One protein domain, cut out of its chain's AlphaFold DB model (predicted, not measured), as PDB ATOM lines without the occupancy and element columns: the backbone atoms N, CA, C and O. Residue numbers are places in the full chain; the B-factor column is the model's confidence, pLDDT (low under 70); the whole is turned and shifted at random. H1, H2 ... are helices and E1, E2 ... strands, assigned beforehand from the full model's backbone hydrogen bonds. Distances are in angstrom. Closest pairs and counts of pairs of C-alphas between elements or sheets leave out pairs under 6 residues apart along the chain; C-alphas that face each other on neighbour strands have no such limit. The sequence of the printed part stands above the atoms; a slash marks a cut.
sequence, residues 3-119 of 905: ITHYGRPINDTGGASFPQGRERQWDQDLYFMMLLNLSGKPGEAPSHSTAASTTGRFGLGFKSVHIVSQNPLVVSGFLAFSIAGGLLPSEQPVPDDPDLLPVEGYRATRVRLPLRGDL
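Overview. This is residues 3 to 119 of the 905 residues of an uncharacterized protein of Planctomycetaceae bacterium (UniProt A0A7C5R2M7). With little regular structure, loops adjoin a twisted antiparallel wall of five strands, E1-E5-E2-E3-E4, which H2 grazes. Named elements, E1-H1-H2-H3-E2-E3-E4-E5, mixed in class, hold 45 of 117 printed residues. It is compact, radius of gyration of the C-alphas 15.1 A, spanning 44 by 32 by 22 A.

Arrangement. E1, residues 3 to 7, neighbours E5, residues 107 to 112; N 5 and O 109 are within hydrogen-bond range, 2.8 A. H2, residues 26 to 34, has 3 of 5 O i to N i+4 pairs within range; H3, residues 61 to 67, has 0 of 3 but 4 of 4 O i to N i+3 pairs. E2, residues 73 to 76, E3, 79 to 84, and E4, 88 to 91, form a meander of antiparallel hairpins, N 74 and O 81 2.8 A apart, and with E5 a Greek key.

Along the chain. E1 begins at C-alpha 3 (10.888, -34.516, 1.408); E5 ends at C-alpha 112 (5.634, -35.277, -2.101).

Size, cuts and confidence. The printed part has no cut. Of the printed residues, 32 have pLDDT under 70, among them residues 35 to 60, the long link from H2 to H3.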
ATOM      1  N   ILE A   3       9.953 -35.388   0.687       90.62
ATOM      2  CA  ILE A   3      10.888 -34.516   1.408       90.62
ATOM      3  C   ILE A   3      10.134 -33.912   2.587       90.62
ATOM      4  O   ILE A   3       9.170 -33.173   2.382       90.62
ATOM      5  N   THR A   4      10.593 -34.181   3.805       90.19
ATOM      6  CA  THR A   4       9.996 -33.633   5.027       90.19
ATOM      7  C   THR A   4      10.961 -32.655   5.684       90.19
ATOM      8  O   THR A   4      12.119 -32.972   5.940       90.19
ATOM      9  N   HIS A   5      10.483 -31.441   5.943       89.56
ATOM     10  CA  HIS A   5      11.214 -30.388   6.638       89.56
ATOM     11  C   HIS A   5      10.511 -30.054   7.951       89.56
ATOM     12  O   HIS A   5       9.353 -29.638   7.947       89.56
ATOM     13  N   TYR A   6      11.228 -30.186   9.064       88.62
ATOM     14  CA  TYR A   6      10.762 -29.766  10.381       88.62
ATOM     15  C   TYR A   6      11.216 -28.330  10.640       88.62
ATOM     16  O   TYR A   6      12.407 -28.060  10.787       88.62
ATOM     17  N   GLY A   7      10.269 -27.391  10.655       85.81
ATOM     18  CA  GLY A   7      10.572 -25.968  10.797       85.81
ATOM     19  C   GLY A   7       9.322 -25.090  10.819       85.81
ATOM     20  O   GLY A   7       8.258 -25.515  11.269       85.81
ATOM     21  N   ARG A   8       9.451 -23.843  10.341       85.38
ATOM     22  CA  ARG A   8       8.317 -22.912  10.201       85.38
ATOM     23  C   ARG A   8       7.362 -23.411   9.101       85.38
ATOM     24  O   ARG A   8       7.829 -23.590   7.974       85.38
ATOM     25  N   PRO A   9       6.061 -23.609   9.387       86.50
ATOM     26  CA  PRO A   9       5.073 -23.917   8.357       86.50
ATOM     27  C   PRO A   9       4.915 -22.790   7.330       86.50
ATOM     28  O   PRO A   9       5.164 -21.618   7.621       86.50
ATOM     29  N   ILE A  10       4.446 -23.148   6.137       85.56
ATOM     30  CA  ILE A  10       4.101 -22.207   5.067       85.56
ATOM     31  C   ILE A  10       3.006 -21.261   5.569       85.56
ATOM     32  O   ILE A  10       2.022 -21.700   6.165       85.56
ATOM     33  N   ASN A  11       3.179 -19.963   5.314       83.88
ATOM     34  CA  ASN A  11       2.288 -18.876   5.734       83.88
ATOM     35  C   ASN A  11       2.200 -18.653   7.258       83.88
ATOM     36  O   ASN A  11       1.422 -17.811   7.713       83.88
ATOM     37  N   ASP A  12       2.996 -19.360   8.068       84.12
ATOM     38  CA  ASP A  12       3.020 -19.146   9.515       84.12
ATOM     39  C   ASP A  12       3.873 -17.923   9.870       84.12
ATOM     40  O   ASP A  12       5.067 -17.856   9.569       84.12
ATOM     41  N   THR A  13       3.261 -16.946  10.536       80.62
ATOM     42  CA  THR A  13       3.920 -15.702  10.963       80.62
ATOM     43  C   THR A  13       4.501 -15.787  12.377       80.62
ATOM     44  O   THR A  13       5.125 -14.830  12.825       80.62
ATOM     45  N   GLY A  14       4.319 -16.903  13.092       75.88
ATOM     46  CA  GLY A  14       4.715 -17.039  14.500       75.88
ATOM     47  C   GLY A  14       3.765 -16.341  15.486       75.88
ATOM     48  O   GLY A  14       4.027 -16.322  16.691       75.88
ATOM     49  N   GLY A  15       2.651 -15.785  14.990       72.69
ATOM     50  CA  GLY A  15       1.579 -15.186  15.788       72.69
ATOM     51  C   GLY A  15       2.003 -13.955  16.602       72.69
ATOM     52  O   GLY A  15       2.971 -13.270  16.282       72.69
ATOM     53  N   ALA A  16       1.272 -13.669  17.688       65.00
ATOM     54  CA  ALA A  16       1.551 -12.530  18.578       65.00
ATOM     55  C   ALA A  16       2.921 -12.622  19.282       65.00
ATOM     56  O   ALA A  16       3.492 -11.605  19.664       65.00
ATOM     57  N   SER A  17       3.455 -13.836  19.419       67.50
ATOM     58  CA  SER A  17       4.786 -14.143  19.954       67.50
ATOM     59  C   SER A  17       5.939 -13.707  19.044       67.50
ATOM     60  O   SER A  17       7.072 -13.620  19.512       67.50
ATOM     61  N   PHE A  18       5.676 -13.424  17.763       73.56
ATOM     62  CA  PHE A  18       6.692 -12.976  16.811       73.56
ATOM     63  C   PHE A  18       6.113 -11.963  15.799       73.56
ATOM     64  O   PHE A  18       5.916 -12.279  14.625       73.56
ATOM     65  N   PRO A  19       5.835 -10.712  16.219       66.50
ATOM     66  CA  PRO A  19       5.170  -9.716  15.373       66.50
ATOM     67  C   PRO A  19       5.959  -9.357  14.101       66.50
ATOM     68  O   PRO A  19       5.351  -9.024  13.081       66.50
ATOM     69  N   GLN A  20       7.292  -9.520  14.103       73.25
ATOM     70  CA  GLN A  20       8.127  -9.301  12.913       73.25
ATOM     71  C   GLN A  20       7.839 -10.295  11.775       73.25
ATOM     72  O   GLN A  20       8.278 -10.072  10.648       73.25
ATOM     73  N   GLY A  21       7.111 -11.391  12.022       70.06
ATOM     74  CA  GLY A  21       6.754 -12.349  10.974       70.06
ATOM     75  C   GLY A  21       5.905 -11.727   9.862       70.06
ATOM     76  O   GLY A  21       6.139 -12.006   8.687       70.06
ATOM     77  N   ARG A  22       4.982 -10.816  10.207       70.88
ATOM     78  CA  ARG A  22       4.194 -10.061   9.214       70.88
ATOM     79  C   ARG A  22       5.024  -9.007   8.485       70.88
ATOM     80  O   ARG A  22       4.884  -8.852   7.279       70.88
ATOM     81  N   GLU A  23       5.924  -8.318   9.186       71.75
ATOM     82  CA  GLU A  23       6.852  -7.356   8.564       71.75
ATOM     83  C   GLU A  23       7.772  -8.040   7.542       71.75
ATOM     84  O   GLU A  23       8.130  -7.458   6.520       71.75
ATOM     85  N   ARG A  24       8.104  -9.313   7.787       68.12
ATOM     86  CA  ARG A  24       8.865 -10.175   6.876       68.12
ATOM     87  C   ARG A  24       8.000 -10.874   5.822       68.12
ATOM     88  O   ARG A  24       8.527 -11.727   5.120       68.12
ATOM     89  N   GLN A  25       6.713 -10.535   5.696       77.62
ATOM     90  CA  GLN A  25       5.779 -11.086   4.698       77.62
ATOM     91  C   GLN A  25       5.650 -12.620   4.726       77.62
ATOM     92  O   GLN A  25       5.370 -13.256   3.710       77.62
ATOM     93  N   TRP A  26       5.879 -13.250   5.881       79.50
ATOM     94  CA  TRP A  26       5.846 -14.711   6.014       79.50
ATOM     95  C   TRP A  26       4.480 -15.328   5.724       79.50
ATOM     96  O   TRP A  26       4.415 -16.504   5.399       79.50
ATOM     97  N   ASP A  27       3.410 -14.540   5.790       79.44
ATOM     98  CA  ASP A  27       2.045 -14.879   5.383       79.44
ATOM     99  C   ASP A  27       1.878 -15.090   3.866       79.44
ATOM    100  O   ASP A  27       0.839 -15.582   3.428       79.44
ATOM    101  N   GLN A  28       2.892 -14.751   3.064       80.00
ATOM    102  CA  GLN A  28       2.864 -14.831   1.602       80.00
ATOM    103  C   GLN A  28       3.726 -15.968   1.034       80.00
ATOM    104  O   GLN A  28       3.931 -16.014  -0.179       80.00
ATOM    105  N   ASP A  29       4.231 -16.896   1.854       80.12
ATOM    106  CA  ASP A  29       5.103 -17.986   1.387       80.12
ATOM    107  C   ASP A  29       4.508 -18.741   0.188       80.12
ATOM    108  O   ASP A  29       5.179 -18.890  -0.834       80.12
ATOM    109  N   LEU A  30       3.240 -19.167   0.279       82.06
ATOM    110  CA  LEU A  30       2.556 -19.862  -0.816       82.06
ATOM    111  C   LEU A  30       2.493 -18.990  -2.073       82.06
ATOM    112  O   LEU A  30       2.756 -19.468  -3.170       82.06
ATOM    113  N   TYR A  31       2.198 -17.699  -1.928       78.00
ATOM    114  CA  TYR A  31       2.167 -16.773  -3.057       78.00
ATOM    115  C   TYR A  31       3.537 -16.680  -3.752       78.00
ATOM    116  O   TYR A  31       3.620 -16.820  -4.973       78.00
ATOM    117  N   PHE A  32       4.627 -16.554  -2.988       76.00
ATOM    118  CA  PHE A  32       5.988 -16.536  -3.537       76.00
ATOM    119  C   PHE A  32       6.423 -17.883  -4.135       76.00
ATOM    120  O   PHE A  32       7.212 -17.894  -5.083       76.00
ATOM    121  N   MET A  33       5.880 -19.010  -3.660       78.12
ATOM    122  CA  MET A  33       6.080 -20.317  -4.301       78.12
ATOM    123  C   MET A  33       5.485 -20.371  -5.719       78.12
ATOM    124  O   MET A  33       6.018 -21.099  -6.558       78.12
ATOM    125  N   MET A  34       4.444 -19.578  -6.007       73.75
ATOM    126  CA  MET A  34       3.721 -19.574  -7.289       73.75
ATOM    127  C   MET A  34       4.252 -18.574  -8.332       73.75
ATOM    128  O   MET A  34       3.957 -18.698  -9.521       73.75
ATOM    129  N   LEU A  35       5.023 -17.560  -7.932       69.50
ATOM    130  CA  LEU A  35       5.466 -16.495  -8.841       69.50
ATOM    131  C   LEU A  35       6.566 -16.963  -9.797       69.50
ATOM    132  O   LEU A  35       7.726 -16.998  -9.404       69.50
ATOM    133  N   LEU A  36       6.265 -17.230 -11.074       58.72
ATOM    134  CA  LEU A  36       7.248 -17.734 -12.053       58.72
ATOM    135  C   LEU A  36       8.511 -16.867 -12.216       58.72
ATOM    136  O   LEU A  36       9.603 -17.426 -12.312       58.72
ATOM    137  N   ASN A  37       8.396 -15.538 -12.142       52.59
ATOM    138  CA  ASN A  37       9.483 -14.604 -12.484       52.59
ATOM    139  C   ASN A  37      10.276 -14.058 -11.280       52.59
ATOM    140  O   ASN A  37      11.218 -13.294 -11.468       52.59
ATOM    141  N   LEU A  38       9.923 -14.442 -10.048       54.28
ATOM    142  CA  LEU A  38      10.599 -14.015  -8.816       54.28
ATOM    143  C   LEU A  38      11.075 -15.240  -8.026       54.28
ATOM    144  O   LEU A  38      10.354 -16.229  -7.912       54.28
ATOM    145  N   SER A  39      12.305 -15.197  -7.505       49.19
ATOM    146  CA  SER A  39      12.853 -16.220  -6.593       49.19
ATOM    147  C   SER A  39      13.218 -15.653  -5.213       49.19
ATOM    148  O   SER A  39      13.928 -16.318  -4.458       49.19
ATOM    149  N   GLY A  40      12.812 -14.412  -4.924       51.25
ATOM    150  CA  GLY A  40      13.074 -13.750  -3.646       51.25
ATOM    151  C   GLY A  40      12.281 -14.395  -2.514       51.25
ATOM    152  O   GLY A  40      11.179 -14.906  -2.737       51.25
ATOM    153  N   LYS A  41      12.850 -14.396  -1.306       55.88
ATOM    154  CA  LYS A  41      12.129 -14.839  -0.105       55.88
ATOM    155  C   LYS A  41      11.340 -13.663   0.487       55.88
ATOM    156  O   LYS A  41      11.812 -12.528   0.401       55.88
ATOM    157  N   PRO A  42      10.184 -13.914   1.125       48.34
ATOM    158  CA  PRO A  42       9.461 -12.866   1.834       48.34
ATOM    159  C   PRO A  42      10.376 -12.172   2.863       48.34
ATOM    160  O   PRO A  42      11.092 -12.841   3.618       48.34
ATOM    161  N   GLY A  43      10.395 -10.833   2.849       50.72
ATOM    162  CA  GLY A  43      11.231  -9.997   3.727       50.72
ATOM    163  C   GLY A  43      12.538  -9.458   3.117       50.72
ATOM    164  O   GLY A  43      13.266  -8.738   3.800       50.72
ATOM    165  N   GLU A  44      12.848  -9.748   1.850       45.88
ATOM    166  CA  GLU A  44      13.954  -9.109   1.113       45.88
ATOM    167  C   GLU A  44      13.475  -7.779   0.490       45.88
ATOM    168  O   GLU A  44      12.988  -7.744  -0.638       45.88
ATOM    169  N   ALA A  45      13.569  -6.661   1.222       36.50
ATOM    170  CA  ALA A  45      13.262  -5.346   0.648       36.50
ATOM    171  C   ALA A  45      14.295  -4.989  -0.449       36.50
ATOM    172  O   ALA A  45      15.496  -5.174  -0.219       36.50
ATOM    173  N   PRO A  46      13.888  -4.425  -1.604       35.16
ATOM    174  CA  PRO A  46      14.780  -4.179  -2.747       35.16
ATOM    175  C   PRO A  46      15.946  -3.214  -2.459       35.16
ATOM    176  O   PRO A  46      16.919  -3.206  -3.203       35.16
ATOM    177  N   SER A  47      15.890  -2.431  -1.375       31.62
ATOM    178  CA  SER A  47      16.956  -1.511  -0.945       31.62
ATOM    179  C   SER A  47      17.883  -2.065   0.149       31.62
ATOM    180  O   SER A  47      18.890  -1.437   0.467       31.62
ATOM    181  N   HIS A  48      17.566  -3.225   0.736       32.34
ATOM    182  CA  HIS A  48      18.314  -3.820   1.852       32.34
ATOM    183  C   HIS A  48      18.609  -5.306   1.646       32.34
ATOM    184  O   HIS A  48      18.814  -6.035   2.619       32.34
ATOM    185  N   SER A  49      18.683  -5.770   0.395       32.31
ATOM    186  CA  SER A  49      19.267  -7.073   0.083       32.31
ATOM    187  C   SER A  49      20.767  -7.042   0.400       32.31
ATOM    188  O   SER A  49      21.618  -7.003  -0.488       32.31
ATOM    189  N   THR A  50      21.131  -7.044   1.682       35.12
ATOM    190  CA  THR A  50      22.466  -7.470   2.075       35.12
ATOM    191  C   THR A  50      22.606  -8.871   1.510       35.12
ATOM    192  O   THR A  50      21.823  -9.757   1.859       35.12
ATOM    193  N   ALA A  51      23.570  -9.072   0.618       37.22
ATOM    194  CA  ALA A  51      23.795 -10.316  -0.110       37.22
ATOM    195  C   ALA A  51      23.881 -11.577   0.772       37.22
ATOM    196  O   ALA A  51      23.835 -12.689   0.254       37.22
ATOM    197  N   ALA A  52      23.961 -11.403   2.090       36.75
ATOM    198  CA  ALA A  52      23.896 -12.407   3.133       36.75
ATOM    199  C   ALA A  52      22.562 -13.182   3.260       36.75
ATOM    200  O   ALA A  52      22.571 -14.210   3.935       36.75
ATOM    201  N   SER A  53      21.415 -12.764   2.708       41.16
ATOM    202  CA  SER A  53      20.111 -13.374   3.072       41.16
ATOM    203  C   SER A  53      19.755 -14.694   2.368       41.16
ATOM    204  O   SER A  53      19.069 -15.520   2.980       41.16
ATOM    205  N   THR A  54      20.233 -14.946   1.145       48.84
ATOM    206  CA  THR A  54      19.741 -16.057   0.304       48.84
ATOM    207  C   THR A  54      20.716 -17.247   0.246       48.84
ATOM    208  O   THR A  54      21.857 -17.116  -0.195       48.84
ATOM    209  N   THR A  55      20.261 -18.434   0.662       46.84
ATOM    210  CA  THR A  55      20.924 -19.725   0.401       46.84
ATOM    211  C   THR A  55      20.480 -20.266  -0.962       46.84
ATOM    212  O   THR A  55      19.287 -20.495  -1.161       46.84
ATOM    213  N   GLY A  56      21.429 -20.451  -1.890       53.12
ATOM    214  CA  GLY A  56      21.197 -20.877  -3.278       53.12
ATOM    215  C   GLY A  56      21.054 -19.715  -4.275       53.12
ATOM    216  O   GLY A  56      20.137 -18.901  -4.176       53.12
ATOM    217  N   ARG A  57      21.959 -19.639  -5.265       57.59
ATOM    218  CA  ARG A  57      22.074 -18.516  -6.229       57.59
ATOM    219  C   ARG A  57      21.584 -18.810  -7.654       57.59
ATOM    220  O   ARG A  57      21.536 -17.905  -8.478       57.59
ATOM    221  N   PHE A  58      21.162 -20.041  -7.946       53.47
ATOM    222  CA  PHE A  58      20.728 -20.453  -9.292       53.47
ATOM    223  C   PHE A  58      19.318 -19.984  -9.690       53.47
ATOM    224  O   PHE A  58      18.870 -20.271 -10.796       53.47
ATOM    225  N   GLY A  59      18.593 -19.276  -8.816       53.78
ATOM    226  CA  GLY A  59      17.309 -18.641  -9.148       53.78
ATOM    227  C   GLY A  59      16.129 -19.587  -9.421       53.78
ATOM    228  O   GLY A  59      15.053 -19.111  -9.766       53.78
ATOM    229  N   LEU A  60      16.296 -20.906  -9.259       60.69
ATOM    230  CA  LEU A  60      15.224 -21.894  -9.459       60.69
ATOM    231  C   LEU A  60      14.426 -22.184  -8.175       60.69
ATOM    232  O   LEU A  60      13.218 -22.400  -8.246       60.69
ATOM    233  N   GLY A  61      15.065 -22.140  -6.997       71.31
ATOM    234  CA  GLY A  61      14.403 -22.318  -5.697       71.31
ATOM    235  C   GLY A  61      13.492 -23.553  -5.634       71.31
ATOM    236  O   GLY A  61      13.820 -24.614  -6.171       71.31
ATOM    237  N   PHE A  62      12.315 -23.395  -5.023       78.06
ATOM    238  CA  PHE A  62      11.295 -24.447  -4.934       78.06
ATOM    239  C   PHE A  62      10.824 -24.948  -6.311       78.06
ATOM    240  O   PHE A  62      10.537 -26.126  -6.459       78.06
ATOM    241  N   LYS A  63      10.823 -24.110  -7.356       80.00
ATOM    242  CA  LYS A  63      10.284 -24.467  -8.685       80.00
ATOM    243  C   LYS A  63      11.046 -25.598  -9.372       80.00
ATOM    244  O   LYS A  63      10.514 -26.234 -10.277       80.00
ATOM    245  N   SER A  64      12.274 -25.873  -8.932       82.19
ATOM    246  CA  SER A  64      13.073 -27.008  -9.407       82.19
ATOM    247  C   SER A  64      12.362 -28.361  -9.250       82.19
ATOM    248  O   SER A  64      12.623 -29.268 -10.038       82.19
ATOM    249  N   VAL A  65      11.399 -28.492  -8.326       86.06
ATOM    250  CA  VAL A  65      10.576 -29.706  -8.182       86.06
ATOM    251  C   VAL A  65       9.800 -30.063  -9.456       86.06
ATOM    252  O   VAL A  65       9.560 -31.242  -9.717       86.06
ATOM    253  N   HIS A  66       9.465 -29.071 -10.291       86.06
ATOM    254  CA  HIS A  66       8.723 -29.289 -11.535       86.06
ATOM    255  C   HIS A  66       9.552 -29.929 -12.655       86.06
ATOM    256  O   HIS A  66       8.993 -30.374 -13.658       86.06
ATOM    257  N   ILE A  67      10.873 -30.043 -12.473       85.69
ATOM    258  CA  ILE A  67      11.737 -30.827 -13.366       85.69
ATOM    259  C   ILE A  67      11.347 -32.311 -13.298       85.69
ATOM    260  O   ILE A  67      11.335 -32.992 -14.322       85.69
ATOM    261  N   VAL A  68      10.992 -32.801 -12.106       88.19
ATOM    262  CA  VAL A  68      10.742 -34.230 -11.852       88.19
ATOM    263  C   VAL A  68       9.273 -34.563 -11.603       88.19
ATOM    264  O   VAL A  68       8.892 -35.721 -11.754       88.19
ATOM    265  N   SER A  69       8.434 -33.578 -11.264       90.62
ATOM    266  CA  SER A  69       7.016 -33.783 -10.948       90.62
ATOM    267  C   SER A  69       6.096 -32.758 -11.616       90.62
ATOM    268  O   SER A  69       6.318 -31.555 -11.533       90.62
ATOM    269  N   GLN A  70       5.012 -33.218 -12.245       88.00
ATOM    270  CA  GLN A  70       3.987 -32.321 -12.805       88.00
ATOM    271  C   GLN A  70       3.046 -31.742 -11.741       88.00
ATOM    272  O   GLN A  70       2.519 -30.648 -11.936       88.00
ATOM    273  N   ASN A  71       2.856 -32.472 -10.639       89.88
ATOM    274  CA  ASN A  71       1.900 -32.158  -9.579       89.88
ATOM    275  C   ASN A  71       2.539 -32.426  -8.203       89.88
ATOM    276  O   ASN A  71       2.139 -33.379  -7.534       89.88
ATOM    277  N   PRO A  72       3.560 -31.656  -7.775       92.38
ATOM    278  CA  PRO A  72       4.068 -31.740  -6.410       92.38
ATOM    279  C   PRO A  72       2.933 -31.489  -5.414       92.38
ATOM    280  O   PRO A  72       2.179 -30.525  -5.560       92.38
ATOM    281  N   LEU A  73       2.826 -32.349  -4.404       92.56
ATOM    282  CA  LEU A  73       1.877 -32.219  -3.304       92.56
ATOM    283  C   LEU A  73       2.612 -31.672  -2.085       92.56
ATOM    284  O   LEU A  73       3.667 -32.182  -1.715       92.56
ATOM    285  N   VAL A  74       2.052 -30.654  -1.447       91.88
ATOM    286  CA  VAL A  74       2.622 -30.013  -0.266       91.88
ATOM    287  C   VAL A  74       1.610 -30.069   0.864       91.88
ATOM    288  O   VAL A  74       0.450 -29.702   0.682       91.88
ATOM    289  N   VAL A  75       2.062 -30.507   2.035       91.56
ATOM    290  CA  VAL A  75       1.298 -30.469   3.284       91.56
ATOM    291  C   VAL A  75       2.126 -29.718   4.321       91.56
ATOM    292  O   VAL A  75       3.253 -30.111   4.615       91.56
ATOM    293  N   SER A  76       1.598 -28.615   4.846       88.44
ATOM    294  CA  SER A  76       2.283 -27.744   5.803       88.44
ATOM    295  C   SER A  76       1.279 -27.090   6.747       88.44
ATOM    296  O   SER A  76       0.508 -26.215   6.350       88.44
ATOM    297  N   GLY A  77       1.272 -27.507   8.014       83.38
ATOM    298  CA  GLY A  77       0.288 -27.020   8.982       83.38
ATOM    299  C   GLY A  77      -1.146 -27.302   8.520       83.38
ATOM    300  O   GLY A  77      -1.521 -28.455   8.348       83.38
ATOM    301  N   PHE A  78      -1.945 -26.249   8.323       76.44
ATOM    302  CA  PHE A  78      -3.331 -26.352   7.845       76.44
ATOM    303  C   PHE A  78      -3.453 -26.355   6.313       76.44
ATOM    304  O   PHE A  78      -4.558 -26.490   5.794       76.44
ATOM    305  N   LEU A  79      -2.349 -26.171   5.583       85.50
ATOM    306  CA  LEU A  79      -2.345 -26.140   4.124       85.50
ATOM    307  C   LEU A  79      -2.043 -27.533   3.570       85.50
ATOM    308  O   LEU A  79      -0.997 -28.105   3.871       85.50
ATOM    309  N   ALA A  80      -2.918 -28.038   2.705       89.88
ATOM    310  CA  ALA A  80      -2.659 -29.194   1.857       89.88
ATOM    311  C   ALA A  80      -3.084 -28.857   0.425       89.88
ATOM    312  O   ALA A  80      -4.235 -28.518   0.166       89.88
ATOM    313  N   PHE A  81      -2.140 -28.884  -0.511       91.00
ATOM    314  CA  PHE A  81      -2.393 -28.502  -1.899       91.00
ATOM    315  C   PHE A  81      -1.427 -29.207  -2.854       91.00
ATOM    316  O   PHE A  81      -0.333 -29.614  -2.472       91.00
ATOM    317  N   SER A  82      -1.821 -29.340  -4.116       91.00
ATOM    318  CA  SER A  82      -0.941 -29.711  -5.222       91.00
ATOM    319  C   SER A  82      -0.692 -28.500  -6.113       91.00
ATOM    320  O   SER A  82      -1.559 -27.637  -6.218       91.00
ATOM    321  N   ILE A  83       0.479 -28.400  -6.744       87.75
ATOM    322  CA  ILE A  83       0.752 -27.336  -7.720       87.75
ATOM    323  C   ILE A  83       0.765 -27.938  -9.122       87.75
ATOM    324  O   ILE A  83       1.749 -28.549  -9.529       87.75
ATOM    325  N   ALA A  84      -0.307 -27.737  -9.881       81.62
ATOM    326  CA  ALA A  84      -0.383 -28.175 -11.267       81.62
ATOM    327  C   ALA A  84       0.376 -27.204 -12.186       81.62
ATOM    328  O   ALA A  84       0.170 -25.984 -12.148       81.62
ATOM    329  N   GLY A  85       1.276 -27.748 -13.011       70.88
ATOM    330  CA  GLY A  85       1.976 -26.991 -14.060       70.88
ATOM    331  C   GLY A  85       2.829 -25.817 -13.557       70.88
ATOM    332  O   GLY A  85       3.105 -24.897 -14.321       70.88
ATOM    333  N   GLY A  86       3.205 -25.813 -12.273       72.44
ATOM    334  CA  GLY A  86       3.994 -24.744 -11.647       72.44
ATOM    335  C   GLY A  86       3.249 -23.440 -11.364       72.44
ATOM    336  O   GLY A  86       3.878 -22.477 -10.934       72.44
ATOM    337  N   LEU A  87       1.935 -23.394 -11.606       73.00
ATOM    338  CA  LEU A  87       1.160 -22.148 -11.641       73.00
ATOM    339  C   LEU A  87      -0.189 -22.208 -10.927       73.00
ATOM    340  O   LEU A  87      -0.703 -21.164 -10.529       73.00
ATOM    341  N   LEU A  88      -0.766 -23.397 -10.757       78.94
ATOM    342  CA  LEU A  88      -2.125 -23.544 -10.245       78.94
ATOM    343  C   LEU A  88      -2.127 -24.371  -8.955       78.94
ATOM    344  O   LEU A  88      -1.954 -25.589  -9.034       78.94
ATOM    345  N   PRO A  89      -2.317 -23.751  -7.774       84.69
ATOM    346  CA  PRO A  89      -2.533 -24.499  -6.548       84.69
ATOM    347  C   PRO A  89      -3.947 -25.097  -6.554       84.69
ATOM    348  O   PRO A  89      -4.929 -24.396  -6.794       84.69
ATOM    349  N   SER A  90      -4.046 -26.392  -6.284       87.56
ATOM    350  CA  SER A  90      -5.298 -27.130  -6.135       87.56
ATOM    351  C   SER A  90      -5.345 -27.739  -4.741       87.56
ATOM    352  O   SER A  90      -4.475 -28.534  -4.385       87.56
ATOM    353  N   GLU A  91      -6.335 -27.348  -3.944       88.69
ATOM    354  CA  GLU A  91      -6.515 -27.834  -2.575       88.69
ATOM    355  C   GLU A  91      -6.611 -29.365  -2.534       88.69
ATOM    356  O   GLU A  91      -7.156 -30.005  -3.437       88.69
ATOM    357  N   GLN A  92      -6.025 -29.961  -1.500       87.81
ATOM    358  CA  GLN A  92      -6.030 -31.396  -1.243       87.81
ATOM    359  C   GLN A  92      -6.517 -31.647   0.187       87.81
ATOM    360  O   GLN A  92      -6.326 -30.795   1.054       87.81
ATOM    361  N   PRO A  93      -7.110 -32.815   0.480       81.75
ATOM    362  CA  PRO A  93      -7.404 -33.188   1.857       81.75
ATOM    363  C   PRO A  93      -6.105 -33.299   2.666       81.75
ATOM    364  O   PRO A  93      -5.121 -33.874   2.194       81.75
ATOM    365  N   VAL A  94      -6.103 -32.763   3.890       78.56
ATOM    366  CA  VAL A  94      -4.975 -32.908   4.820       78.56
ATOM    367  C   VAL A  94      -4.891 -34.381   5.250       78.56
ATOM    368  O   VAL A  94      -5.855 -34.886   5.826       78.56
ATOM    369  N   PRO A  95      -3.790 -35.095   4.955       78.56
ATOM    370  CA  PRO A  95      -3.643 -36.493   5.339       78.56
ATOM    371  C   PRO A  95      -3.377 -36.630   6.845       78.56
ATOM    372  O   PRO A  95      -2.616 -35.846   7.410       78.56
ATOM    373  N   ASP A  96      -3.966 -37.652   7.468       74.38
ATOM    374  CA  ASP A  96      -3.700 -38.047   8.857       74.38
ATOM    375  C   ASP A  96      -2.519 -39.031   8.882       74.38
ATOM    376  O   ASP A  96      -2.690 -40.242   8.742       74.38
ATOM    377  N   ASP A  97      -1.302 -38.488   8.907       75.69
ATOM    378  CA  ASP A  97      -0.053 -39.226   8.694       75.69
ATOM    379  C   ASP A  97       0.906 -39.048   9.889       75.69
ATOM    380  O   ASP A  97       1.140 -37.902  10.296       75.69
ATOM    381  N   PRO A  98       1.483 -40.131  10.450       69.56
ATOM    382  CA  PRO A  98       2.392 -40.048  11.596       69.56
ATOM    383  C   PRO A  98       3.641 -39.187  11.342       69.56
ATOM    384  O   PRO A  98       4.117 -38.538  12.274       69.56
ATOM    385  N   ASP A  99       4.128 -39.096  10.100       69.75
ATOM    386  CA  ASP A  99       5.343 -38.331   9.755       69.75
ATOM    387  C   ASP A  99       5.120 -36.806   9.739       69.75
ATOM    388  O   ASP A  99       6.043 -36.024   9.499       69.75
ATOM    389  N   LEU A 100       3.878 -36.356   9.960       77.00
ATOM    390  CA  LEU A 100       3.516 -34.940  10.046       77.00
ATOM    391  C   LEU A 100       3.402 -34.428  11.489       77.00
ATOM    392  O   LEU A 100       3.097 -33.248  11.707       77.00
ATOM    393  N   LEU A 101       3.663 -35.291  12.474       81.06
ATOM    394  CA  LEU A 101       3.668 -34.918  13.883       81.06
ATOM    395  C   LEU A 101       4.849 -33.979  14.208       81.06
ATOM    396  O   LEU A 101       5.929 -34.114  13.634       81.06
ATOM    397  N   PRO A 102       4.679 -33.009  15.126       80.06
ATOM    398  CA  PRO A 102       5.773 -32.127  15.517       80.06
ATOM    399  C   PRO A 102       6.930 -32.876  16.198       80.06
ATOM    400  O   PRO A 102       6.700 -33.683  17.097       80.06
ATOM    401  N   VAL A 103       8.170 -32.531  15.845       82.12
ATOM    402  CA  VAL A 103       9.407 -33.064  16.445       82.12
ATOM    403  C   VAL A 103      10.171 -31.917  17.097       82.12
ATOM    404  O   VAL A 103      10.385 -30.884  16.470       82.12
ATOM    405  N   GLU A 104      10.541 -32.065  18.373       79.69
ATOM    406  CA  GLU A 104      11.266 -31.038  19.150       79.69
ATOM    407  C   GLU A 104      10.624 -29.632  19.092       79.69
ATOM    408  O   GLU A 104      11.298 -28.605  19.130       79.69
ATOM    409  N   GLY A 105       9.291 -29.570  18.983       76.69
ATOM    410  CA  GLY A 105       8.537 -28.314  18.872       76.69
ATOM    411  C   GLY A 105       8.454 -27.728  17.455       76.69
ATOM    412  O   GLY A 105       7.746 -26.739  17.256       76.69
ATOM    413  N   TYR A 106       9.096 -28.344  16.461       81.38
ATOM    414  CA  TYR A 106       8.998 -27.962  15.053       81.38
ATOM    415  C   TYR A 106       7.915 -28.763  14.331       81.38
ATOM    416  O   TYR A 106       7.829 -29.981  14.463       81.38
ATOM    417  N   ARG A 107       7.088 -28.080  13.534       85.12
ATOM    418  CA  ARG A 107       6.043 -28.714  12.719       85.12
ATOM    419  C   ARG A 107       6.616 -29.196  11.388       85.12
ATOM    420  O   ARG A 107       7.520 -28.571  10.833       85.12
ATOM    421  N   ALA A 108       6.053 -30.275  10.859       88.12
ATOM    422  CA  ALA A 108       6.457 -30.825   9.577       88.12
ATOM    423  C   ALA A 108       5.851 -30.046   8.397       88.12
ATOM    424  O   ALA A 108       4.682 -29.654   8.394       88.12
ATOM    425  N   THR A 109       6.662 -29.854   7.363       90.50
ATOM    426  CA  THR A 109       6.237 -29.518   6.007       90.50
ATOM    427  C   THR A 109       6.703 -30.631   5.090       90.50
ATOM    428  O   THR A 109       7.907 -30.817   4.915       90.50
ATOM    429  N   ARG A 110       5.762 -31.365   4.502       91.25
ATOM    430  CA  ARG A 110       6.053 -32.448   3.567       91.25
ATOM    431  C   ARG A 110       5.800 -32.005   2.139       91.25
ATOM    432  O   ARG A 110       4.736 -31.477   1.830       91.25
ATOM    433  N   VAL A 111       6.760 -32.287   1.270       92.44
ATOM    434  CA  VAL A 111       6.661 -32.131  -0.179       92.44
ATOM    435  C   VAL A 111       6.790 -33.513  -0.808       92.44
ATOM    436  O   VAL A 111       7.864 -34.112  -0.801       92.44
ATOM    437  N   ARG A 112       5.689 -34.025  -1.349       92.19
ATOM    438  CA  ARG A 112       5.634 -35.277  -2.101       92.19
ATOM    439  C   ARG A 112       5.737 -34.978  -3.587       92.19
ATOM    440  O   ARG A 112       4.978 -34.177  -4.129       92.19
ATOM    441  N   LEU A 113       6.669 -35.653  -4.247       92.38
ATOM    442  CA  LEU A 113       6.963 -35.509  -5.668       92.38
ATOM    443  C   LEU A 113       6.631 -36.821  -6.389       92.38
ATOM    444  O   LEU A 113       7.478 -37.724  -6.439       92.38
ATOM    445  N   PRO A 114       5.409 -36.956  -6.941       91.31
ATOM    446  CA  PRO A 114       5.103 -38.000  -7.911       91.31
ATOM    447  C   PRO A 114       5.981 -37.796  -9.145       91.31
ATOM    448  O   PRO A 114       5.897 -36.747  -9.791       91.31
ATOM    449  N   LEU A 115       6.853 -38.762  -9.438       90.19
ATOM    450  CA  LEU A 115       7.745 -38.685 -10.590       90.19
ATOM    451  C   LEU A 115       6.933 -38.773 -11.884       90.19
ATOM    452  O   LEU A 115       5.936 -39.493 -11.958       90.19
ATOM    453  N   ARG A 116       7.345 -38.026 -12.907       88.56
ATOM    454  CA  ARG A 116       6.725 -38.123 -14.232       88.56
ATOM    455  C   ARG A 116       6.940 -39.518 -14.823       88.56
ATOM    456  O   ARG A 116       8.017 -40.085 -14.689       88.56
ATOM    457  N   GLY A 117       5.933 -40.032 -15.529       85.38
ATOM    458  CA  GLY A 117       5.980 -41.378 -16.111       85.38
ATOM    459  C   GLY A 117       6.997 -41.564 -17.245       85.38
ATOM    460  O   GLY A 117       7.282 -42.699 -17.604       85.38
ATOM    461  N   ASP A 118       7.543 -40.481 -17.809       88.00
ATOM    462  CA  ASP A 118       8.590 -40.518 -18.841       88.00
ATOM    463  C   ASP A 118      10.019 -40.582 -18.273       88.00
ATOM    464  O   ASP A 118      10.983 -40.650 -19.034       88.00
ATOM    465  N   LEU A 119      10.169 -40.553 -16.946       87.00
ATOM    466  CA  LEU A 119      11.459 -40.642 -16.270       87.00
ATOM    467  C   LEU A 119      11.712 -42.080 -15.810       87.00
ATOM    468  O   LEU A 119      10.839 -42.714 -15.219       87.00
TER     469      LEU A 119